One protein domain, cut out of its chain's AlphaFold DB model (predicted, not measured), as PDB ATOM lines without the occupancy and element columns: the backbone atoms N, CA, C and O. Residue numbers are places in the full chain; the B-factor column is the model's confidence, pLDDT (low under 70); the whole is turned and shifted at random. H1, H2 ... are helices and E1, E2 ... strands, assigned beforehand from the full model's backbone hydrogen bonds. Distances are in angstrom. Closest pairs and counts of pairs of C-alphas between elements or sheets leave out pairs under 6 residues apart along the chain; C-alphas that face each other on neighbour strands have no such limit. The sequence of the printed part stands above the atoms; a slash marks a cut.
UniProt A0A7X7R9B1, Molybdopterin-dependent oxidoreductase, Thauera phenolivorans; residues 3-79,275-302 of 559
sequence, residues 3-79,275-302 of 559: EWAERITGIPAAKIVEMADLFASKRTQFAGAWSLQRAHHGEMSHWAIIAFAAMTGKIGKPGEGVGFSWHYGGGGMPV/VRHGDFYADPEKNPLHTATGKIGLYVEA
ATOM      1  N   GLU A   3     -45.631   9.322  69.932       98.31
ATOM      2  CA  GLU A   3     -46.530   9.190  71.096       98.31
ATOM      3  C   GLU A   3     -47.885   9.871  70.866       98.31
ATOM      4  O   GLU A   3     -48.908   9.457  71.404       98.31
ATOM      5  N   TRP A   4     -47.910  10.944  70.071       97.88
ATOM      6  CA  TRP A   4     -49.168  11.556  69.645       97.88
ATOM      7  C   TRP A   4     -49.941  10.636  68.692       97.88
ATOM      8  O   TRP A   4     -51.152  10.496  68.846       97.88
ATOM      9  N   ALA A   5     -49.251   9.978  67.756       97.75
ATOM     10  CA  ALA A   5     -49.874   9.064  66.801       97.75
ATOM     11  C   ALA A   5     -50.351   7.758  67.461       97.75
ATOM     12  O   ALA A   5     -51.404   7.240  67.089       97.75
ATOM     13  N   GLU A   6     -49.632   7.254  68.466       97.56
ATOM     14  CA  GLU A   6     -50.039   6.088  69.260       97.56
ATOM     15  C   GLU A   6     -51.395   6.313  69.937       97.56
ATOM     16  O   GLU A   6     -52.277   5.465  69.840       97.56
ATOM     17  N   ARG A   7     -51.613   7.494  70.530       96.06
ATOM     18  CA  ARG A   7     -52.896   7.832  71.173       96.06
ATOM     19  C   ARG A   7     -54.087   7.842  70.212       96.06
ATOM     20  O   ARG A   7     -55.212   7.676  70.662       96.06
ATOM     21  N   ILE A   8     -53.848   8.071  68.921       95.31
ATOM     22  CA  ILE A   8     -54.900   8.157  67.898       95.31
ATOM     23  C   ILE A   8     -55.120   6.804  67.224       95.31
ATOM     24  O   ILE A   8     -56.256   6.398  66.999       95.31
ATOM     25  N   THR A   9     -54.034   6.123  66.862       94.69
ATOM     26  CA  THR A   9     -54.077   4.917  66.021       94.69
ATOM     27  C   THR A   9     -54.071   3.620  66.824       94.69
ATOM     28  O   THR A   9     -54.414   2.575  66.280       94.69
ATOM     29  N   GLY A  10     -53.633   3.663  68.086       94.50
ATOM     30  CA  GLY A  10     -53.351   2.478  68.898       94.50
ATOM     31  C   GLY A  10     -52.078   1.724  68.490       94.50
ATOM     32  O   GLY A  10     -51.751   0.714  69.107       94.50
ATOM     33  N   ILE A  11     -51.342   2.189  67.471       96.62
ATOM     34  CA  ILE A  11     -50.071   1.583  67.058       96.62
ATOM     35  C   ILE A  11     -48.966   2.079  68.000       96.62
ATOM     36  O   ILE A  11     -48.773   3.292  68.090       96.62
ATOM     37  N   PRO A  12     -48.197   1.188  68.656       98.31
ATOM     38  CA  PRO A  12     -47.150   1.600  69.588       98.31
ATOM     39  C   PRO A  12     -46.136   2.565  68.959       98.31
ATOM     40  O   PRO A  12     -45.636   2.308  67.860       98.31
ATOM     41  N   ALA A  13     -45.758   3.628  69.671       98.62
ATOM     42  CA  ALA A  13     -44.815   4.649  69.210       98.62
ATOM     43  C   ALA A  13     -43.486   4.048  68.734       98.62
ATOM     44  O   ALA A  13     -42.977   4.419  67.675       98.62
ATOM     45  N   ALA A  14     -42.963   3.059  69.465       98.56
ATOM     46  CA  ALA A  14     -41.752   2.335  69.082       98.56
ATOM     47  C   ALA A  14     -41.894   1.653  67.710       98.56
ATOM     48  O   ALA A  14     -40.968   1.697  66.902       98.56
ATOM     49  N   LYS A  15     -43.071   1.087  67.411       98.56
ATOM     50  CA  LYS A  15     -43.346   0.452  66.119       98.56
ATOM     51  C   LYS A  15     -43.443   1.478  64.997       98.56
ATOM     52  O   LYS A  15     -42.968   1.222  63.896       98.56
ATOM     53  N   ILE A  16     -44.020   2.648  65.265       98.44
ATOM     54  CA  ILE A  16     -44.082   3.749  64.293       98.44
ATOM     55  C   ILE A  16     -42.667   4.188  63.890       98.44
ATOM     56  O   ILE A  16     -42.395   4.333  62.700       98.44
ATOM     57  N   VAL A  17     -41.763   4.355  64.864       98.31
ATOM     58  CA  VAL A  17     -40.355   4.707  64.607       98.31
ATOM     59  C   VAL A  17     -39.648   3.605  63.820       98.31
ATOM     60  O   VAL A  17     -39.063   3.886  62.777       98.31
ATOM     61  N   GLU A  18     -39.778   2.349  64.256       98.31
ATOM     62  CA  GLU A  18     -39.197   1.185  63.573       98.31
ATOM     63  C   GLU A  18     -39.601   1.134  62.089       98.31
ATOM     64  O   GLU A  18     -38.758   0.952  61.208       98.31
ATOM     65  N   MET A  19     -40.890   1.334  61.793       97.81
ATOM     66  CA  MET A  19     -41.396   1.317  60.420       97.81
ATOM     67  C   MET A  19     -40.876   2.505  59.604       97.81
ATOM     68  O   MET A  19     -40.530   2.329  58.437       97.81
ATOM     69  N   ALA A  20     -40.779   3.699  60.196       96.81
ATOM     70  CA  ALA A  20     -40.227   4.870  59.518       96.81
ATOM     71  C   ALA A  20     -38.758   4.655  59.104       96.81
ATOM     72  O   ALA A  20     -38.407   4.909  57.949       96.81
ATOM     73  N   ASP A  21     -37.928   4.112  60.000       97.06
ATOM     74  CA  ASP A  21     -36.521   3.793  59.722       97.06
ATOM     75  C   ASP A  21     -36.379   2.694  58.661       97.06
ATOM     76  O   ASP A  21     -35.526   2.768  57.764       97.06
ATOM     77  N   LEU A  22     -37.246   1.678  58.714       97.31
ATOM     78  CA  LEU A  22     -37.289   0.617  57.713       97.31
ATOM     79  C   LEU A  22     -37.611   1.181  56.322       97.31
ATOM     80  O   LEU A  22     -36.901   0.889  55.358       97.31
ATOM     81  N   PHE A  23     -38.643   2.019  56.217       96.88
ATOM     82  CA  PHE A  23     -39.061   2.630  54.954       96.88
ATOM     83  C   PHE A  23     -38.016   3.596  54.383       96.88
ATOM     84  O   PHE A  23     -37.814   3.648  53.168       96.88
ATOM     85  N   ALA A  24     -37.317   4.340  55.240       95.56
ATOM     86  CA  ALA A  24     -36.236   5.218  54.809       95.56
ATOM     87  C   ALA A  24     -35.032   4.415  54.280       95.56
ATOM     88  O   ALA A  24     -34.520   4.698  53.189       95.56
ATOM     89  N   SER A  25     -34.604   3.384  55.015       96.19
ATOM     90  CA  SER A  25     -33.351   2.659  54.758       96.19
ATOM     91  C   SER A  25     -33.435   1.569  53.684       96.19
ATOM     92  O   SER A  25     -32.399   1.158  53.156       96.19
ATOM     93  N   LYS A  26     -34.632   1.074  53.346       97.50
ATOM     94  CA  LYS A  26     -34.811  -0.039  52.396       97.50
ATOM     95  C   LYS A  26     -35.440   0.402  51.079       97.50
ATOM     96  O   LYS A  26     -35.986   1.495  50.951       97.50
ATOM     97  N   ARG A  27     -35.334  -0.466  50.068       97.62
ATOM     98  CA  ARG A  27     -36.115  -0.351  48.831       97.62
ATOM     99  C   ARG A  27     -37.578  -0.604  49.184       97.62
ATOM    100  O   ARG A  27     -37.900  -1.690  49.661       97.62
ATOM    101  N   THR A  28     -38.439   0.388  48.987       97.50
ATOM    102  CA  THR A  28     -39.822   0.337  49.479       97.50
ATOM    103  C   THR A  28     -40.802   0.886  48.451       97.50
ATOM    104  O   THR A  28     -40.676   2.023  47.996       97.50
ATOM    105  N   GLN A  29     -41.807   0.068  48.140       96.56
ATOM    106  CA  GLN A  29     -42.987   0.420  47.361       96.56
ATOM    107  C   GLN A  29     -44.173   0.587  48.314       96.56
ATOM    108  O   GLN A  29     -44.562  -0.354  49.002       96.56
ATOM    109  N   PHE A  30     -44.790   1.763  48.311       97.00
ATOM    110  CA  PHE A  30     -46.045   2.006  49.009       97.00
ATOM    111  C   PHE A  30     -47.210   1.651  48.079       97.00
ATOM    112  O   PHE A  30     -47.343   2.224  46.992       97.00
ATOM    113  N   ALA A  31     -48.034   0.690  48.493       95.81
ATOM    114  CA  ALA A  31     -49.226   0.252  47.771       95.81
ATOM    115  C   ALA A  31     -50.484   0.736  48.508       95.81
ATOM    116  O   ALA A  31     -50.991   0.062  49.401       95.81
ATOM    117  N   GLY A  32     -50.956   1.942  48.180       94.69
ATOM    118  CA  GLY A  32     -52.106   2.547  48.857       94.69
ATOM    119  C   GLY A  32     -53.430   1.923  48.411       94.69
ATOM    120  O   GLY A  32     -53.677   1.778  47.212       94.69
ATOM    121  N   ALA A  33     -54.287   1.570  49.371       94.44
ATOM    122  CA  ALA A  33     -55.618   1.026  49.114       94.44
ATOM    123  C   ALA A  33     -56.663   2.137  48.922       94.44
ATOM    124  O   ALA A  33     -56.661   3.138  49.642       94.44
ATOM    125  N   TRP A  34     -57.629   1.926  48.023       96.81
ATOM    126  CA  TRP A  34     -58.713   2.892  47.793       96.81
ATOM    127  C   TRP A  34     -59.742   2.953  48.925       96.81
ATOM    128  O   TRP A  34     -60.494   3.921  49.012       96.81
ATOM    129  N   SER A  35     -59.786   1.978  49.835       95.69
ATOM    130  CA  SER A  35     -60.651   2.059  51.021       95.69
ATOM    131  C   SER A  35     -60.348   3.294  51.876       95.69
ATOM    132  O   SER A  35     -61.281   3.915  52.381       95.69
ATOM    133  N   LEU A  36     -59.073   3.696  51.956       95.06
ATOM    134  CA  LEU A  36     -58.595   4.804  52.789       95.06
ATOM    135  C   LEU A  36     -59.145   6.176  52.374       95.06
ATOM    136  O   LEU A  36     -59.217   7.068  53.211       95.06
ATOM    137  N   GLN A  37     -59.503   6.355  51.096       96.00
ATOM    138  CA  GLN A  37     -60.050   7.622  50.590       96.00
ATOM    139  C   GLN A  37     -61.579   7.668  50.523       96.00
ATOM    140  O   GLN A  37     -62.131   8.722  50.236       96.00
ATOM    141  N   ARG A  38     -62.283   6.568  50.835       96.75
ATOM    142  CA  ARG A  38     -63.755   6.567  50.979       96.75
ATOM    143  C   ARG A  38     -64.160   6.875  52.417       96.75
ATOM    144  O   ARG A  38     -64.918   6.124  53.026       96.75
ATOM    145  N   ALA A  39     -63.589   7.932  52.973       95.75
ATOM    146  CA  ALA A  39     -63.766   8.361  54.354       95.75
ATOM    147  C   ALA A  39     -63.781   9.894  54.417       95.75
ATOM    148  O   ALA A  39     -63.393  10.561  53.455       95.75
ATOM    149  N   HIS A  40     -64.231  10.452  55.539       96.56
ATOM    150  CA  HIS A  40     -64.154  11.886  55.785       96.56
ATOM    151  C   HIS A  40     -62.687  12.333  55.739       96.56
ATOM    152  O   HIS A  40     -61.823  11.672  56.320       96.56
ATOM    153  N   HIS A  41     -62.401  13.407  55.002       96.19
ATOM    154  CA  HIS A  41     -61.050  13.875  54.670       96.19
ATOM    155  C   HIS A  41     -60.186  12.856  53.897       96.19
ATOM    156  O   HIS A  41     -58.957  12.844  54.020       96.19
ATOM    157  N   GLY A  42     -60.806  11.974  53.105       95.81
ATOM    158  CA  GLY A  42     -60.135  10.879  52.394       95.81
ATOM    159  C   GLY A  42     -58.993  11.299  51.453       95.81
ATOM    160  O   GLY A  42     -58.084  10.506  51.189       95.81
ATOM    161  N   GLU A  43     -58.992  12.552  50.995       96.06
ATOM    162  CA  GLU A  43     -57.925  13.171  50.204       96.06
ATOM    163  C   GLU A  43     -56.592  13.182  50.967       96.06
ATOM    164  O   GLU A  43     -55.535  12.898  50.391       96.06
ATOM    165  N   MET A  44     -56.641  13.447  52.279       95.81
ATOM    166  CA  MET A  44     -55.459  13.579  53.135       95.81
ATOM    167  C   MET A  44     -54.658  12.281  53.202       95.81
ATOM    168  O   MET A  44     -53.431  12.322  53.161       95.81
ATOM    169  N   SER A  45     -55.326  11.126  53.251       95.00
ATOM    170  CA  SER A  45     -54.669   9.816  53.352       95.00
ATOM    171  C   SER A  45     -53.747   9.545  52.162       95.00
ATOM    172  O   SER A  45     -52.583   9.181  52.333       95.00
ATOM    173  N   HIS A  46     -54.241   9.752  50.938       96.31
ATOM    174  CA  HIS A  46     -53.440   9.522  49.732       96.31
ATOM    175  C   HIS A  46     -52.353  10.584  49.576       96.31
ATOM    176  O   HIS A  46     -51.218  10.257  49.220       96.31
ATOM    177  N   TRP A  47     -52.669  11.839  49.900       97.06
ATOM    178  CA  TRP A  47     -51.697  12.923  49.839       97.06
ATOM    179  C   TRP A  47     -50.554  12.724  50.846       97.06
ATOM    180  O   TRP A  47     -49.390  12.890  50.485       97.06
ATOM    181  N   ALA A  48     -50.846  12.258  52.064       97.06
ATOM    182  CA  ALA A  48     -49.843  11.918  53.071       97.06
ATOM    183  C   ALA A  48     -48.927  10.762  52.627       97.06
ATOM    184  O   ALA A  48     -47.713  10.847  52.815       97.06
ATOM    185  N   ILE A  49     -49.470   9.719  51.982       97.12
ATOM    186  CA  ILE A  49     -48.666   8.620  51.410       97.12
ATOM    187  C   ILE A  49     -47.696   9.156  50.347       97.12
ATOM    188  O   ILE A  49     -46.510   8.820  50.359       97.12
ATOM    189  N   ILE A  50     -48.183  10.014  49.442       97.38
ATOM    190  CA  ILE A  50     -47.353  10.644  48.405       97.38
ATOM    191  C   ILE A  50     -46.271  11.519  49.043       97.38
ATOM    192  O   ILE A  50     -45.103  11.409  48.671       97.38
ATOM    193  N   ALA A  51     -46.639  12.354  50.017       96.62
ATOM    194  CA  ALA A  51     -45.712  13.235  50.716       96.62
ATOM    195  C   ALA A  51     -44.605  12.444  51.425       96.62
ATOM    196  O   ALA A  51     -43.427  12.760  51.269       96.62
ATOM    197  N   PHE A  52     -44.953  11.364  52.127       96.19
ATOM    198  CA  PHE A  52     -43.982  10.509  52.806       96.19
ATOM    199  C   PHE A  52     -43.025   9.804  51.826       96.19
ATOM    200  O   PHE A  52     -41.809   9.775  52.035       96.19
ATOM    201  N   ALA A  53     -43.544   9.289  50.708       97.00
ATOM    202  CA  ALA A  53     -42.715   8.679  49.666       97.00
ATOM    203  C   ALA A  53     -41.789   9.693  48.967       97.00
ATOM    204  O   ALA A  53     -40.672   9.353  48.570       97.00
ATOM    205  N   ALA A  54     -42.240  10.944  48.830       96.50
ATOM    206  CA  ALA A  54     -41.424  12.042  48.328       96.50
ATOM    207  C   ALA A  54     -40.305  12.408  49.319       96.50
ATOM    208  O   ALA A  54     -39.149  12.507  48.913       96.50
ATOM    209  N   MET A  55     -40.618  12.528  50.616       95.69
ATOM    210  CA  MET A  55     -39.641  12.826  51.677       95.69
ATOM    211  C   MET A  55     -38.531  11.774  51.777       95.69
ATOM    212  O   MET A  55     -37.384  12.105  52.058       95.69
ATOM    213  N   THR A  56     -38.859  10.510  51.520       95.75
ATOM    214  CA  THR A  56     -37.894   9.398  51.521       95.75
ATOM    215  C   THR A  56     -37.150   9.240  50.186       95.75
ATOM    216  O   THR A  56     -36.309   8.348  50.048       95.75
ATOM    217  N   GLY A  57     -37.433  10.094  49.191       95.50
ATOM    218  CA  GLY A  57     -36.749  10.118  47.896       95.50
ATOM    219  C   GLY A  57     -36.955   8.854  47.059       95.50
ATOM    220  O   GLY A  57     -36.045   8.449  46.334       95.50
ATOM    221  N   LYS A  58     -38.106   8.187  47.206       96.50
ATOM    222  CA  LYS A  58     -38.391   6.868  46.607       96.50
ATOM    223  C   LYS A  58     -39.105   6.950  45.255       96.50
ATOM    224  O   LYS A  58     -39.020   6.030  44.448       96.50
ATOM    225  N   ILE A  59     -39.836   8.035  44.997       97.88
ATOM    226  CA  ILE A  59     -40.661   8.186  43.786       97.88
ATOM    227  C   ILE A  59     -39.785   8.201  42.525       97.88
ATOM    228  O   ILE A  59     -38.843   8.984  42.433       97.88
ATOM    229  N   GLY A  60     -40.134   7.356  41.549       97.06
ATOM    230  CA  GLY A  60     -39.471   7.273  40.244       97.06
ATOM    231  C   GLY A  60     -38.316   6.272  40.156       97.06
ATOM    232  O   GLY A  60     -37.745   6.099  39.082       97.06
ATOM    233  N   LYS A  61     -37.985   5.568  41.244       96.81
ATOM    234  CA  LYS A  61     -36.951   4.525  41.245       96.81
ATOM    235  C   LYS A  61     -37.549   3.127  40.999       96.81
ATOM    236  O   LYS A  61     -38.672   2.856  41.424       96.81
ATOM    237  N   PRO A  62     -36.816   2.198  40.351       95.75
ATOM    238  CA  PRO A  62     -37.318   0.849  40.084       95.75
ATOM    239  C   PRO A  62     -37.676   0.072  41.363       95.75
ATOM    240  O   PRO A  62     -36.811  -0.201  42.201       95.75
ATOM    241  N   GLY A  63     -38.938  -0.348  41.485       94.75
ATOM    242  CA  GLY A  63     -39.442  -1.083  42.654       94.75
ATOM    243  C   GLY A  63     -39.619  -0.223  43.912       94.75
ATOM    244  O   GLY A  63     -39.675  -0.767  45.013       94.75
ATOM    245  N   GLU A  64     -39.669   1.102  43.761       97.00
ATOM    246  CA  GLU A  64     -39.884   2.062  44.842       97.00
ATOM    247  C   GLU A  64     -40.986   3.074  44.493       97.00
ATOM    248  O   GLU A  64     -41.431   3.191  43.351       97.00
ATOM    249  N   GLY A  65     -41.402   3.858  45.489       96.19
ATOM    250  CA  GLY A  65     -42.332   4.970  45.303       96.19
ATOM    251  C   GLY A  65     -43.760   4.587  45.666       96.19
ATOM    252  O   GLY A  65     -43.980   3.853  46.625       96.19
ATOM    253  N   VAL A  66     -44.744   5.114  44.936       96.06
ATOM    254  CA  VAL A  66     -46.174   4.953  45.248       96.06
ATOM    255  C   VAL A  66     -46.933   4.323  44.089       96.06
ATOM    256  O   VAL A  66     -46.680   4.625  42.925       96.06
ATOM    257  N   GLY A  67     -47.885   3.453  44.411       95.44
ATOM    258  CA  GLY A  67     -48.798   2.859  43.449       95.44
ATOM    259  C   GLY A  67     -50.149   2.615  44.097       95.44
ATOM    260  O   GLY A  67     -50.238   1.980  45.143       95.44
ATOM    261  N   PHE A  68     -51.205   3.120  43.471       95.94
ATOM    262  CA  PHE A  68     -52.561   3.044  44.015       95.94
ATOM    263  C   PHE A  68     -53.436   2.026  43.289       95.94
ATOM    264  O   PHE A  68     -54.615   1.969  43.568       95.94
ATOM    265  N   SER A  69     -52.905   1.220  42.364       94.69
ATOM    266  CA  SER A  69     -53.731   0.270  41.600       94.69
ATOM    267  C   SER A  69     -53.172  -1.148  41.518       94.69
ATOM    268  O   SER A  69     -53.673  -1.951  40.740       94.69
ATOM    269  N   TRP A  70     -52.187  -1.505  42.344       94.06
ATOM    270  CA  TRP A  70     -51.704  -2.893  42.428       94.06
ATOM    271  C   TRP A  70     -52.823  -3.892  42.769       94.06
ATOM    272  O   TRP A  70     -52.769  -5.050  42.377       94.06
ATOM    273  N   HIS A  71     -53.857  -3.428  43.472       93.81
ATOM    274  CA  HIS A  71     -55.008  -4.218  43.905       93.81
ATOM    275  C   HIS A  71     -56.195  -4.186  42.923       93.81
ATOM    276  O   HIS A  71     -57.234  -4.767  43.220       93.81
ATOM    277  N   TYR A  72     -56.083  -3.497  41.781       94.12
ATOM    278  CA  TYR A  72     -57.198  -3.299  40.852       94.12
ATOM    279  C   TYR A  72     -56.794  -3.598  39.408       94.12
ATOM    280  O   TYR A  72     -55.759  -3.131  38.938       94.12
ATOM    281  N   GLY A  73     -57.629  -4.367  38.702       88.81
ATOM    282  CA  GLY A  73     -57.574  -4.537  37.246       88.81
ATOM    283  C   GLY A  73     -56.295  -5.162  36.673       88.81
ATOM    284  O   GLY A  73     -56.104  -5.107  35.461       88.81
ATOM    285  N   GLY A  74     -55.413  -5.723  37.507       91.06
ATOM    286  CA  GLY A  74     -54.075  -6.153  37.091       91.06
ATOM    287  C   GLY A  74     -53.066  -5.001  37.001       91.06
ATOM    288  O   GLY A  74     -52.204  -5.003  36.125       91.06
ATOM    289  N   GLY A  75     -53.171  -3.985  37.864       92.06
ATOM    290  CA  GLY A  75     -52.188  -2.905  37.911       92.06
ATOM    291  C   GLY A  75     -50.769  -3.441  38.110       92.06
ATOM    292  O   GLY A  75     -50.519  -4.245  39.006       92.06
ATOM    293  N   GLY A  76     -49.850  -2.996  37.250       91.31
ATOM    294  CA  GLY A  76     -48.478  -3.508  37.178       91.31
ATOM    295  C   GLY A  76     -48.214  -4.448  36.004       91.31
ATOM    296  O   GLY A  76     -47.053  -4.721  35.705       91.31
ATOM    297  N   MET A  77     -49.259  -4.909  35.312       94.19
ATOM    298  CA  MET A  77     -49.090  -5.675  34.082       94.19
ATOM    299  C   MET A  77     -48.488  -4.795  32.969       94.19
ATOM    300  O   MET A  77     -48.908  -3.644  32.819       94.19
ATOM    301  N   PRO A  78     -47.518  -5.302  32.184       94.62
ATOM    302  CA  PRO A  78     -46.934  -4.545  31.082       94.62
ATOM    303  C   PRO A  78     -47.974  -4.260  29.993       94.62
ATOM    304  O   PRO A  78     -48.696  -5.160  29.566       94.62
ATOM    305  N   VAL A  79     -48.037  -3.006  29.547       93.75
ATOM    306  CA  VAL A  79     -49.003  -2.546  28.540       93.75
ATOM    307  C   VAL A  79     -48.550  -2.905  27.123       93.75
ATOM    308  O   VAL A  79     -47.373  -2.760  26.788       93.75
ATOM    309  N   VAL A 275     -40.878   2.160  34.506       96.00
ATOM    310  CA  VAL A 275     -40.847   2.648  35.888       96.00
ATOM    311  C   VAL A 275     -41.723   3.884  35.987       96.00
ATOM    312  O   VAL A 275     -41.470   4.901  35.338       96.00
ATOM    313  N   ARG A 276     -42.757   3.820  36.829       95.50
ATOM    314  CA  ARG A 276     -43.651   4.958  37.025       95.50
ATOM    315  C   ARG A 276     -42.882   6.147  37.605       95.50
ATOM    316  O   ARG A 276     -42.232   6.016  38.636       95.50
ATOM    317  N   HIS A 277     -42.998   7.304  36.950       96.88
ATOM    318  CA  HIS A 277     -42.253   8.537  37.253       96.88
ATOM    319  C   HIS A 277     -40.725   8.442  37.067       96.88
ATOM    320  O   HIS A 277     -40.014   9.319  37.551       96.88
ATOM    321  N   GLY A 278     -40.219   7.430  36.349       97.19
ATOM    322  CA  GLY A 278     -38.787   7.290  36.058       97.19
ATOM    323  C   GLY A 278     -38.203   8.478  35.292       97.19
ATOM    324  O   GLY A 278     -37.167   9.005  35.686       97.19
ATOM    325  N   ASP A 279     -38.907   8.965  34.268       97.31
ATOM    326  CA  ASP A 279     -38.447  10.104  33.457       97.31
ATOM    327  C   ASP A 279     -38.390  11.413  34.264       97.31
ATOM    328  O   ASP A 279     -37.424  12.164  34.156       97.31
ATOM    329  N   PHE A 280     -39.385  11.653  35.129       97.81
ATOM    330  CA  PHE A 280     -39.389  12.789  36.065       97.81
ATOM    331  C   PHE A 280     -38.233  12.701  37.067       97.81
ATOM    332  O   PHE A 280     -37.616  13.710  37.390       97.81
ATOM    333  N   TYR A 281     -37.927  11.500  37.560       97.50
ATOM    334  CA  TYR A 281     -36.802  11.291  38.471       97.50
ATOM    335  C   TYR A 281     -35.448  11.520  37.786       97.50
ATOM    336  O   TYR A 281     -34.539  12.069  38.405       97.50
ATOM    337  N   ALA A 282     -35.308  11.104  36.525       97.62
ATOM    338  CA  ALA A 282     -34.071  11.254  35.766       97.62
ATOM    339  C   ALA A 282     -33.804  12.706  35.339       97.62
ATOM    340  O   ALA A 282     -32.665  13.158  35.414       97.62
ATOM    341  N   ASP A 283     -34.840  13.423  34.894       97.62
ATOM    342  CA  ASP A 283     -34.744  14.809  34.433       97.62
ATOM    343  C   ASP A 283     -36.077  15.549  34.677       97.62
ATOM    344  O   ASP A 283     -36.973  15.521  33.822       97.62
ATOM    345  N   PRO A 284     -36.248  16.189  35.851       96.38
ATOM    346  CA  PRO A 284     -37.493  16.864  36.217       96.38
ATOM    347  C   PRO A 284     -37.716  18.190  35.479       96.38
ATOM    348  O   PRO A 284     -38.846  18.676  35.459       96.38
ATOM    349  N   GLU A 285     -36.676  18.792  34.892       96.56
ATOM    350  CA  GLU A 285     -36.817  20.011  34.085       96.56
ATOM    351  C   GLU A 285     -37.378  19.679  32.703       96.56
ATOM    352  O   GLU A 285     -38.273  20.370  32.212       96.56
ATOM    353  N   LYS A 286     -36.901  18.582  32.102       97.38
ATOM    354  CA  LYS A 286     -37.403  18.081  30.819       97.38
ATOM    355  C   LYS A 286     -38.742  17.357  30.939       97.38
ATOM    356  O   LYS A 286     -39.560  17.447  30.026       97.38
ATOM    357  N   ASN A 287     -38.969  16.648  32.045       96.12
ATOM    358  CA  ASN A 287     -40.179  15.855  32.280       96.12
ATOM    359  C   ASN A 287     -40.948  16.345  33.522       96.12
ATOM    360  O   ASN A 287     -41.165  15.559  34.450       96.12
ATOM    361  N   PRO A 288     -41.356  17.627  33.580       96.69
ATOM    362  CA  PRO A 288     -42.035  18.173  34.745       96.69
ATOM    363  C   PRO A 288     -43.398  17.505  34.951       96.69
ATOM    364  O   PRO A 288     -44.088  17.129  34.002       96.69
ATOM    365  N   LEU A 289     -43.829  17.401  36.209       94.25
ATOM    366  CA  LEU A 289     -45.185  16.959  36.526       94.25
ATOM    367  C   LEU A 289     -46.216  17.995  36.059       94.25
ATOM    368  O   LEU A 289     -45.941  19.187  35.970       94.25
ATOM    369  N   HIS A 290     -47.458  17.562  35.853       90.56
ATOM    370  CA  HIS A 290     -48.564  18.443  35.453       90.56
ATOM    371  C   HIS A 290     -49.132  19.291  36.611       90.56
ATOM    372  O   HIS A 290     -50.323  19.589  36.646       90.56
ATOM    373  N   THR A 291     -48.297  19.665  37.578       91.50
ATOM    374  CA  THR A 291     -48.646  20.578  38.673       91.50
ATOM    375  C   THR A 291     -48.257  22.012  38.311       91.50
ATOM    376  O   THR A 291     -47.479  22.238  37.382       91.50
ATOM    377  N   ALA A 292     -48.761  23.000  39.059       88.38
ATOM    378  CA  ALA A 292     -48.445  24.414  38.823       88.38
ATOM    379  C   ALA A 292     -46.930  24.711  38.830       88.38
ATOM    380  O   ALA A 292     -46.473  25.593  38.110       88.38
ATOM    381  N   THR A 293     -46.149  23.954  39.605       92.75
ATOM    382  CA  THR A 293     -44.697  24.140  39.760       92.75
ATOM    383  C   THR A 293     -43.853  23.148  38.959       92.75
ATOM    384  O   THR A 293     -42.627  23.218  39.018       92.75
ATOM    385  N   GLY A 294     -44.468  22.176  38.277       94.94
ATOM    386  CA  GLY A 294     -43.743  21.059  37.664       94.94
ATOM    387  C   GLY A 294     -43.239  19.996  38.653       94.94
ATOM    388  O   GLY A 294     -42.599  19.032  38.241       94.94
ATOM    389  N   LYS A 295     -43.505  20.149  39.961       95.50
ATOM    390  CA  LYS A 295     -42.965  19.314  41.052       95.50
ATOM    391  C   LYS A 295     -44.069  18.622  41.854       95.50
ATOM    392  O   LYS A 295     -45.254  18.908  41.689       95.50
ATOM    393  N   ILE A 296     -43.686  17.714  42.754       96.44
ATOM    394  CA  ILE A 296     -44.620  17.097  43.707       96.44
ATOM    395  C   ILE A 296     -45.108  18.182  44.680       96.44
ATOM    396  O   ILE A 296     -44.307  18.791  45.388       96.44
ATOM    397  N   GLY A 297     -46.417  18.433  44.705       94.00
ATOM    398  CA  GLY A 297     -47.029  19.433  45.580       94.00
ATOM    399  C   GLY A 297     -47.155  18.930  47.016       94.00
ATOM    400  O   GLY A 297     -48.118  18.241  47.339       94.00
ATOM    401  N   LEU A 298     -46.194  19.265  47.880       94.62
ATOM    402  CA  LEU A 298     -46.342  19.092  49.335       94.62
ATOM    403  C   LEU A 298     -47.213  20.194  49.944       94.62
ATOM    404  O   LEU A 298     -47.958  19.945  50.883       94.62
ATOM    405  N   TYR A 299     -47.120  21.388  49.363       94.94
ATOM    406  CA  TYR A 299     -47.989  22.523  49.621       94.94
ATOM    407  C   TYR A 299     -48.645  22.950  48.307       94.94
ATOM    408  O   TYR A 299     -47.952  23.068  47.291       94.94
ATOM    409  N   VAL A 300     -49.958  23.170  48.312       92.75
ATOM    410  CA  VAL A 300     -50.741  23.550  47.129       92.75
ATOM    411  C   VAL A 300     -51.483  24.853  47.412       92.75
ATOM    412  O   VAL A 300     -52.573  24.858  47.973       92.75
ATOM    413  N   GLU A 301     -50.894  25.966  46.972       90.19
ATOM    414  CA  GLU A 301     -51.408  27.331  47.187       90.19
ATOM    415  C   GLU A 301     -52.848  27.527  46.683       90.19
ATOM    416  O   GLU A 301     -53.635  28.254  47.283       90.19
ATOM    417  N   ALA A 302     -53.237  26.836  45.604       87.25
ATOM    418  CA  ALA A 302     -54.594  26.924  45.068       87.25
ATOM    419  C   ALA A 302     -55.669  26.570  46.113       87.25
ATOM    420  O   ALA A 302     -56.738  27.176  46.110       87.25
TER     421      ALA A 302
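AT A GLANCE: This is residues 3 to 79 and 275 to 302 of the 559 residues of the protein "Molybdopterin-dependent oxidoreductase" of Thauera phenolivorans (UniProt A0A7X7R9B1). A small core is made by one helix, H4, running over one face of a tiny sheet of two short strands, E1 and E2. From it H2 reaches out as an arm toward one end of the longest axis, with H1 turned at a corner at its tip; H5 and loops lie at the other end, and residues 298 to 302 wind back on the side of H4 away from the strands. The printed part has 105 residues, with the elements in the order H1 H2 E1 H3 H4 E2 H5 and the sheet E1 E2 parallel. It is mostly helix, though named elements hold 49 residues, under half. The whole is only just compact, close to loose, with a radius of gyration of the C-alphas of 15.3 A, and spans 44 by 34 by 29 A.

HOW THE PARTS SIT: H1, residues 3 to 9, and H2, residues 13 to 25, only just touch, with 3 pairs of C-alphas within 8 A, and touch only at the corner. Their closest C-alphas are those of Glu 3 and Ala 13, 5.2 A apart, and their lines are about perpendicular at 85 degrees. E1, residues 29 to 31, and E2, residues 65 to 67, are parallel neighbours at 25 degrees; N 30 and O 65 are 2.8 A apart and N 67 and O 30 are 2.9 A apart, both within hydrogen-bond range. With H3, residues 34 to 37, and H4, residues 42 to 55, between them, they form a strand-helix-strand unit, two parallel strands joined through helices, with a right-handed crossover. H3 and H4 touch only at the corner, the closest C-alphas being those of Gln 37 and Glu 43, 6.0 A apart. The closest C-alphas of H4 and E2 are those of Ala 53 and Gly 65, 5.7 A apart. H2 and H4 are near each other. H5, residues 278 to 282, touches no helix. In H2 and H5 every O i to N i+4 pair is within hydrogen-bond range, in H1 2 of 3 and in H4 9 of 10; H3 is too short for such a pair.

IN THESE COORDINATES: H1 begins at C-alpha 3, (-46.530, 9.190, 71.096), and is 10.0 A long. H2 is 18.6 A long and H4 20.6 A, from C-alpha 42 at (-60.135, 10.879, 52.394). E1 measures 6.3 A, E2 7.1 A, H3 5.7 A and H5 6.2 A, with H5 ending at C-alpha 282, (-34.071, 11.254, 35.766).

THE WHOLE: The C-alphas farthest apart, those of Arg 7 and Lys 286, are 44.4 A apart. Residues 80 to 274 are not printed, and C-alphas 79 and 275 are 12.1 A apart across the cut. Of the links printed whole, H4 to E2 is short and the others are tight. Residues 68 to 79 and 283 to 302 hold no named element. The mean pLDDT of the printed part is 95.7, and no printed residue is under 70.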